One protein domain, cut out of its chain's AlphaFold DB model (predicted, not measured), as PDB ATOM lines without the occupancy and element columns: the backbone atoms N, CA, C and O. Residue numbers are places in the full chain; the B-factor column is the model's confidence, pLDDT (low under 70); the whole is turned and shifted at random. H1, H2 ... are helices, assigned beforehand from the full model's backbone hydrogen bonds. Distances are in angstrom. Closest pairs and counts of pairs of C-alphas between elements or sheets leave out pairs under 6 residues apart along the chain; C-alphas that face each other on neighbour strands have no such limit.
ATOM      1  N   GLY A  26     -35.791 -42.848 112.398       82.81
ATOM      2  CA  GLY A  26     -35.628 -41.404 112.583       82.81
ATOM      3  C   GLY A  26     -34.260 -40.892 112.169       82.81
ATOM      4  O   GLY A  26     -34.192 -39.867 111.498       82.81
ATOM      5  N   SER A  27     -33.183 -41.605 112.511       82.75
ATOM      6  CA  SER A  27     -31.832 -41.265 112.046       82.75
ATOM      7  C   SER A  27     -31.746 -41.255 110.521       82.75
ATOM      8  O   SER A  27     -31.281 -40.278 109.943       82.75
ATOM      9  N   ILE A  28     -32.283 -42.288 109.863       84.25
ATOM     10  CA  ILE A  28     -32.282 -42.406 108.395       84.25
ATOM     11  C   ILE A  28     -33.025 -41.236 107.743       84.25
ATOM     12  O   ILE A  28     -32.599 -40.709 106.715       84.25
ATOM     13  N   GLN A  29     -34.133 -40.813 108.347       80.62
ATOM     14  CA  GLN A  29     -34.900 -39.673 107.874       80.62
ATOM     15  C   GLN A  29     -34.181 -38.338 108.100       80.62
ATOM     16  O   GLN A  29     -34.123 -37.519 107.182       80.62
ATOM     17  N   ALA A  30     -33.619 -38.127 109.292       80.69
ATOM     18  CA  ALA A  30     -32.892 -36.909 109.642       80.69
ATOM     19  C   ALA A  30     -31.642 -36.714 108.769       80.69
ATOM     20  O   ALA A  30     -31.347 -35.599 108.343       80.69
ATOM     21  N   GLU A  31     -30.939 -37.803 108.461       81.50
ATOM     22  CA  GLU A  31     -29.713 -37.810 107.657       81.50
ATOM     23  C   GLU A  31     -29.981 -37.954 106.143       81.50
ATOM     24  O   GLU A  31     -29.045 -37.993 105.344       81.50
ATOM     25  N   GLN A  32     -31.257 -37.989 105.727       76.69
ATOM     26  CA  GLN A  32     -31.697 -38.161 104.334       76.69
ATOM     27  C   GLN A  32     -31.051 -39.364 103.626       76.69
ATOM     28  O   GLN A  32     -30.754 -39.332 102.423       76.69
ATOM     29  N   GLU A  33     -30.847 -40.445 104.369       82.62
ATOM     30  CA  GLU A  33     -30.193 -41.650 103.884       82.62
ATOM     31  C   GLU A  33     -31.109 -42.479 102.972       82.62
ATOM     32  O   GLU A  33     -32.313 -42.242 102.816       82.62
ATOM     33  N   TYR A  34     -30.519 -43.461 102.297       81.88
ATOM     34  CA  TYR A  34     -31.237 -44.336 101.390       81.88
ATOM     35  C   TYR A  34     -32.133 -45.302 102.172       81.88
ATOM     36  O   TYR A  34     -31.668 -46.241 102.820       81.88
ATOM     37  N   TYR A  35     -33.441 -45.097 102.049       84.31
ATOM     38  CA  TYR A  35     -34.477 -45.942 102.623       84.31
ATOM     39  C   TYR A  35     -35.388 -46.488 101.525       84.31
ATOM     40  O   TYR A  35     -35.794 -45.757 100.625       84.31
ATOM     41  N   VAL A  36     -35.726 -47.775 101.608       82.19
ATOM     42  CA  VAL A  36     -36.762 -48.369 100.756       82.19
ATOM     43  C   VAL A  36     -38.078 -48.294 101.506       82.19
ATOM     44  O   VAL A  36     -38.265 -49.022 102.484       82.19
ATOM     45  N   ASP A  37     -38.978 -47.444 101.022       83.38
ATOM     46  CA  ASP A  37     -40.269 -47.234 101.656       83.38
ATOM     47  C   ASP A  37     -41.172 -48.476 101.563       83.38
ATOM     48  O   ASP A  37     -41.429 -49.034 100.492       83.38
ATOM     49  N   LYS A  38     -41.631 -48.938 102.727       83.25
ATOM     50  CA  LYS A  38     -42.506 -50.104 102.912       83.25
ATOM     51  C   LYS A  38     -43.805 -49.753 103.644       83.25
ATOM     52  O   LYS A  38     -44.537 -50.666 104.026       83.25
ATOM     53  N   THR A  39     -44.102 -48.470 103.838       84.69
ATOM     54  CA  THR A  39     -45.329 -47.973 104.494       84.69
ATOM     55  C   THR A  39     -46.607 -48.452 103.803       84.69
ATOM     56  O   THR A  39     -47.573 -48.806 104.471       84.69
ATOM     57  N   HIS A  40     -46.597 -48.601 102.476       84.38
ATOM     58  CA  HIS A  40     -47.715 -49.155 101.701       84.38
ATOM     59  C   HIS A  40     -48.138 -50.582 102.112       84.38
ATOM     60  O   HIS A  40     -49.247 -51.010 101.791       84.38
ATOM     61  N   PHE A  41     -47.297 -51.327 102.841       84.12
ATOM     62  CA  PHE A  41     -47.666 -52.631 103.405       84.12
ATOM     63  C   PHE A  41     -48.429 -52.535 104.732       84.12
ATOM     64  O   PHE A  41     -49.031 -53.528 105.141       84.12
ATOM     65  N   ILE A  42     -48.441 -51.380 105.403       87.62
ATOM     66  CA  ILE A  42     -49.124 -51.196 106.692       87.62
ATOM     67  C   ILE A  42     -50.636 -51.458 106.573       87.62
ATOM     68  O   ILE A  42     -51.144 -52.271 107.343       87.62
ATOM     69  N   PRO A  43     -51.366 -50.942 105.563       87.06
ATOM     70  CA  PRO A  43     -52.788 -51.259 105.417       87.06
ATOM     71  C   PRO A  43     -53.057 -52.748 105.154       87.06
ATOM     72  O   PRO A  43     -54.110 -53.275 105.512       87.06
ATOM     73  N   ALA A  44     -52.122 -53.452 104.504       86.38
ATOM     74  CA  ALA A  44     -52.222 -54.897 104.306       86.38
ATOM     75  C   ALA A  44     -51.966 -55.665 105.615       86.38
ATOM     76  O   ALA A  44     -52.599 -56.694 105.855       86.38
ATOM     77  N   LEU A  45     -51.078 -55.144 106.469       86.88
ATOM     78  CA  LEU A  45     -50.818 -55.658 107.811       86.88
ATOM     79  C   LEU A  45     -52.055 -55.530 108.707       86.88
ATOM     80  O   LEU A  45     -52.443 -56.509 109.334       86.88
ATOM     81  N   GLU A  46     -52.701 -54.363 108.710       87.19
ATOM     82  CA  GLU A  46     -53.884 -54.060 109.533       87.19
ATOM     83  C   GLU A  46     -55.109 -54.899 109.158       87.19
ATOM     84  O   GLU A  46     -55.923 -55.252 110.012       87.19
ATOM     85  N   LYS A  47     -55.233 -55.271 107.879       87.94
ATOM     86  CA  LYS A  47     -56.289 -56.180 107.407       87.94
ATOM     87  C   LYS A  47     -56.071 -57.627 107.859       87.94
ATOM     88  O   LYS A  47     -57.024 -58.408 107.861       87.94
ATOM     89  N   SER A  48     -54.845 -58.007 108.216       85.31
ATOM     90  CA  SER A  48     -54.536 -59.357 108.685       85.31
ATOM     91  C   SER A  48     -54.703 -59.469 110.199       85.31
ATOM     92  O   SER A  48     -54.189 -58.660 110.962       85.31
ATOM     93  N   ARG A  49     -55.344 -60.547 110.666       79.75
ATOM     94  CA  ARG A  49     -55.389 -60.880 112.102       79.75
ATOM     95  C   ARG A  49     -54.046 -61.368 112.652       79.75
ATOM     96  O   ARG A  49     -53.831 -61.310 113.858       79.75
ATOM     97  N   TYR A  50     -53.165 -61.868 111.785       81.38
ATOM     98  CA  TYR A  50     -51.866 -62.416 112.170       81.38
ATOM     99  C   TYR A  50     -50.770 -61.900 111.237       81.38
ATOM    100  O   TYR A  50     -50.779 -62.152 110.031       81.38
ATOM    101  N   ALA A  51     -49.796 -61.196 111.806       80.31
ATOM    102  CA  ALA A  51     -48.618 -60.710 111.103       80.31
ATOM    103  C   ALA A  51     -47.432 -61.656 111.340       80.31
ATOM    104  O   ALA A  51     -46.815 -61.639 112.404       80.31
ATOM    105  N   VAL A  52     -47.087 -62.488 110.352       78.38
ATOM    106  CA  VAL A  52     -45.919 -63.380 110.446       78.38
ATOM    107  C   VAL A  52     -44.734 -62.774 109.699       78.38
ATOM    108  O   VAL A  52     -44.688 -62.741 108.472       78.38
ATOM    109  N   LEU A  53     -43.722 -62.330 110.445       78.38
ATOM    110  CA  LEU A  53     -42.476 -61.817 109.877       78.38
ATOM    111  C   LEU A  53     -41.431 -62.933 109.753       78.38
ATOM    112  O   LEU A  53     -40.658 -63.180 110.675       78.38
ATOM    113  N   ILE A  54     -41.268 -63.488 108.552       81.56
ATOM    114  CA  ILE A  54     -40.496 -64.708 108.212       81.56
ATOM    115  C   ILE A  54     -39.009 -64.894 108.646       81.56
ATOM    116  O   ILE A  54     -38.339 -65.672 108.023       81.56
ATOM    117  N   ARG A  55     -38.373 -64.268 109.641       77.19
ATOM    118  CA  ARG A  55     -36.945 -64.523 110.049       77.19
ATOM    119  C   ARG A  55     -35.783 -64.647 108.996       77.19
ATOM    120  O   ARG A  55     -34.737 -65.156 109.397       77.19
ATOM    121  N   PRO A  56     -35.787 -64.128 107.746       75.94
ATOM    122  CA  PRO A  56     -34.550 -64.050 106.962       75.94
ATOM    123  C   PRO A  56     -33.542 -63.079 107.594       75.94
ATOM    124  O   PRO A  56     -33.905 -62.009 108.102       75.94
ATOM    125  N   ARG A  57     -32.258 -63.450 107.553       78.75
ATOM    126  CA  ARG A  57     -31.145 -62.659 108.100       78.75
ATOM    127  C   ARG A  57     -30.960 -61.379 107.274       78.75
ATOM    128  O   ARG A  57     -30.959 -61.434 106.052       78.75
ATOM    129  N   ARG A  58     -30.772 -60.234 107.942       74.50
ATOM    130  CA  ARG A  58     -30.515 -58.907 107.331       74.50
ATOM    131  C   ARG A  58     -31.632 -58.329 106.443       74.50
ATOM    132  O   ARG A  58     -31.400 -57.341 105.766       74.50
ATOM    133  N   MET A  59     -32.866 -58.835 106.513       76.50
ATOM    134  CA  MET A  59     -34.006 -58.281 105.746       76.50
ATOM    135  C   MET A  59     -34.507 -56.905 106.251       76.50
ATOM    136  O   MET A  59     -35.544 -56.417 105.808       76.50
ATOM    137  N   GLY A  60     -33.825 -56.282 107.218       78.31
ATOM    138  CA  GLY A  60     -34.238 -54.982 107.760       78.31
ATOM    139  C   GLY A  60     -35.508 -55.033 108.617       78.31
ATOM    140  O   GLY A  60     -36.246 -54.059 108.673       78.31
ATOM    141  N   LYS A  61     -35.783 -56.161 109.294       84.06
ATOM    142  CA  LYS A  61     -36.936 -56.284 110.209       84.06
ATOM    143  C   LYS A  61     -36.874 -55.277 111.358       84.06
ATOM    144  O   LYS A  61     -37.901 -54.721 111.700       84.06
ATOM    145  N   SER A  62     -35.685 -55.037 111.914       86.94
ATOM    146  CA  SER A  62     -35.489 -54.056 112.989       86.94
ATOM    147  C   SER A  62     -35.878 -52.648 112.542       86.94
ATOM    148  O   SER A  62     -36.631 -51.980 113.232       86.94
ATOM    149  N   LEU A  63     -35.450 -52.251 111.339       87.25
ATOM    150  CA  LEU A  63     -35.823 -50.970 110.746       87.25
ATOM    151  C   LEU A  63     -37.330 -50.865 110.493       87.25
ATOM    152  O   LEU A  63     -37.936 -49.828 110.727       87.25
ATOM    153  N   TRP A  64     -37.949 -51.955 110.044       86.88
ATOM    154  CA  TRP A  64     -39.392 -51.996 109.829       86.88
ATOM    155  C   TRP A  64     -40.185 -51.892 111.141       86.88
ATOM    156  O   TRP A  64     -41.210 -51.227 111.174       86.88
ATOM    157  N   ILE A  65     -39.696 -52.491 112.232       86.94
ATOM    158  CA  ILE A  65     -40.299 -52.349 113.567       86.94
ATOM    159  C   ILE A  65     -40.156 -50.910 114.079       86.94
ATOM    160  O   ILE A  65     -41.144 -50.364 114.547       86.94
ATOM    161  N   SER A  66     -38.983 -50.283 113.931       88.50
ATOM    162  CA  SER A  66     -38.770 -48.869 114.299       88.50
ATOM    163  C   SER A  66     -39.701 -47.927 113.524       88.50
ATOM    164  O   SER A  66     -40.250 -46.983 114.090       88.50
ATOM    165  N   LEU A  67     -39.945 -48.214 112.240       88.31
ATOM    166  CA  LEU A  67     -40.941 -47.487 111.455       88.31
ATOM    167  C   LEU A  67     -42.356 -47.676 112.014       88.31
ATOM    168  O   LEU A  67     -43.074 -46.694 112.157       88.31
ATOM    169  N   LEU A  68     -42.766 -48.912 112.322       88.12
ATOM    170  CA  LEU A  68     -44.099 -49.180 112.874       88.12
ATOM    171  C   LEU A  68     -44.300 -48.531 114.243       88.12
ATOM    172  O   LEU A  68     -45.382 -48.020 114.512       88.12
ATOM    173  N   GLU A  69     -43.272 -48.548 115.087       87.81
ATOM    174  CA  GLU A  69     -43.276 -47.877 116.383       87.81
ATOM    175  C   GLU A  69     -43.593 -46.391 116.202       87.81
ATOM    176  O   GLU A  69     -44.571 -45.912 116.763       87.81
ATOM    177  N   ARG A  70     -42.877 -45.703 115.306       85.62
ATOM    178  CA  ARG A  70     -43.124 -44.284 114.996       85.62
ATOM    179  C   ARG A  70     -44.448 -44.027 114.277       85.62
ATOM    180  O   ARG A  70     -45.032 -42.967 114.448       85.62
ATOM    181  N   TYR A  71     -44.920 -44.972 113.464       86.12
ATOM    182  CA  TYR A  71     -46.193 -44.847 112.752       86.12
ATOM    183  C   TYR A  71     -47.399 -44.940 113.698       86.12
ATOM    184  O   TYR A  71     -48.378 -44.219 113.520       86.12
ATOM    185  N   TYR A  72     -47.338 -45.822 114.701       85.50
ATOM    186  CA  TYR A  72     -48.418 -46.013 115.675       85.50
ATOM    187  C   TYR A  72     -48.288 -45.142 116.930       85.50
ATOM    188  O   TYR A  72     -49.234 -45.082 117.719       85.50
ATOM    189  N   ASP A  73     -47.152 -44.473 117.132       85.31
ATOM    190  CA  ASP A  73     -46.961 -43.591 118.276       85.31
ATOM    191  C   ASP A  73     -47.811 -42.318 118.150       85.31
ATOM    192  O   ASP A  73     -47.634 -41.473 117.272       85.31
ATOM    193  N   ILE A  74     -48.752 -42.169 119.082       75.12
ATOM    194  CA  ILE A  74     -49.674 -41.033 119.167       75.12
ATOM    195  C   ILE A  74     -48.930 -39.748 119.569       75.12
ATOM    196  O   ILE A  74     -49.391 -38.648 119.255       75.12
ATOM    197  N   THR A  75     -47.787 -39.860 120.252       75.56
ATOM    198  CA  THR A  75     -47.002 -38.702 120.703       75.56
ATOM    199  C   THR A  75     -46.286 -37.996 119.547       75.56
ATOM    200  O   THR A  75     -46.146 -36.774 119.568       75.56
ATOM    201  N   GLU A  76     -45.969 -38.727 118.477       69.81
ATOM    202  CA  GLU A  76     -45.309 -38.219 117.265       69.81
ATOM    203  C   GLU A  76     -46.290 -37.628 116.237       69.81
ATOM    204  O   GLU A  76     -45.909 -37.273 115.120       69.81
ATOM    205  N   LYS A  77     -47.564 -37.441 116.606       70.31
ATOM    206  CA  LYS A  77     -48.605 -36.901 115.714       70.31
ATOM    207  C   LYS A  77     -48.236 -35.549 115.087       70.31
ATOM    208  O   LYS A  77     -48.637 -35.273 113.960       70.31
ATOM    209  N   HIS A  78     -47.482 -34.710 115.799       71.31
ATOM    210  CA  HIS A  78     -47.019 -33.411 115.294       71.31
ATOM    211  C   HIS A  78     -45.873 -33.529 114.280       71.31
ATOM    212  O   HIS A  78     -45.778 -32.706 113.371       71.31
ATOM    213  N   SER A  79     -45.031 -34.553 114.417       69.69
ATOM    214  CA  SER A  79     -43.908 -34.838 113.520       69.69
ATOM    215  C   SER A  79     -44.316 -35.733 112.349       69.69
ATOM    216  O   SER A  79     -43.559 -35.864 111.392       69.69
ATOM    217  N   PHE A  80     -45.505 -36.342 112.398       75.44
ATOM    218  CA  PHE A  80     -45.966 -37.324 111.418       75.44
ATOM    219  C   PHE A  80     -45.951 -36.795 109.977       75.44
ATOM    220  O   PHE A  80     -45.465 -37.479 109.083       75.44
ATOM    221  N   GLU A  81     -46.418 -35.565 109.736       71.19
ATOM    222  CA  GLU A  81     -46.366 -34.964 108.393       71.19
ATOM    223  C   GLU A  81     -44.930 -34.734 107.909       71.19
ATOM    224  O   GLU A  81     -44.644 -34.904 106.728       71.19
ATOM    225  N   GLN A  82     -43.996 -34.406 108.802       72.69
ATOM    226  CA  GLN A  82     -42.579 -34.305 108.437       72.69
ATOM    227  C   GLN A  82     -41.983 -35.692 108.170       72.69
ATOM    228  O   GLN A  82     -41.125 -35.845 107.300       72.69
ATOM    229  N   ALA A  83     -42.468 -36.699 108.900       69.56
ATOM    230  CA  ALA A  83     -41.960 -38.056 108.861       69.56
ATOM    231  C   ALA A  83     -42.490 -38.899 107.683       69.56
ATOM    232  O   ALA A  83     -41.800 -39.800 107.202       69.56
ATOM    233  N   PHE A  84     -43.700 -38.614 107.210       73.62
ATOM    234  CA  PHE A  84     -44.396 -39.419 106.202       73.62
ATOM    235  C   PHE A  84     -45.082 -38.583 105.114       73.62
ATOM    236  O   PHE A  84     -45.632 -39.144 104.177       73.62
ATOM    237  N   GLY A  85     -45.049 -37.249 105.173       66.19
ATOM    238  CA  GLY A  85     -45.764 -36.389 104.216       66.19
ATOM    239  C   GLY A  85     -45.177 -36.344 102.800       66.19
ATOM    240  O   GLY A  85     -45.740 -35.680 101.937       66.19
ATOM    241  N   SER A  86     -44.049 -37.018 102.555       63.03
ATOM    242  CA  SER A  86     -43.409 -37.128 101.229       63.03
ATOM    243  C   SER A  86     -43.472 -38.537 100.622       63.03
ATOM    244  O   SER A  86     -42.882 -38.762  99.563       63.03
TER     245      SER A  86
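Overview. This is residues 26 to 86 of the 87 residues of the protein "AAA-ATPase_like domain-containing protein" of Alteromonadaceae bacterium (UniProt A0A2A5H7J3). One helix, H3, runs through the middle, with four shorter helices set loosely round it and a wide loop, residues 48 to 60, between H2 and H3. The 61 printed residues include five named helices, H1 to H5 in chain order, and no named strand: all helix. The whole is only just compact, close to loose, with radius of gyration of the C-alphas 12.5 A, spanning 30 by 25 by 18 A.

Arrangement. Start at H3, residues 61 to 72, which is near H2, residues 39 to 47, and H1, residues 26 to 30. H3 is close to but not clearly touching H4, residues 75 to 78 (closest C-alphas Arg 70 and Glu 76, 6.8 A), and H5, residues 80 to 84 (Tyr 71 and Phe 80, 7.6 A). Every O i to N i+4 pair is within hydrogen-bond range in H1, H3 and H5, 3 of 5 in H2; H4 is too short for one.

Along the chain. Find C-alpha 61 at (-36.936, -56.284, 110.209); H3 runs 16.3 A to C-alpha 72 at (-48.418, -46.013, 115.675).

Size, cuts and confidence. The printed part has no cut; the 13-residue link H2 to H3 is long. Residues 76, 79, 83, 85 and 86 have pLDDT under 70.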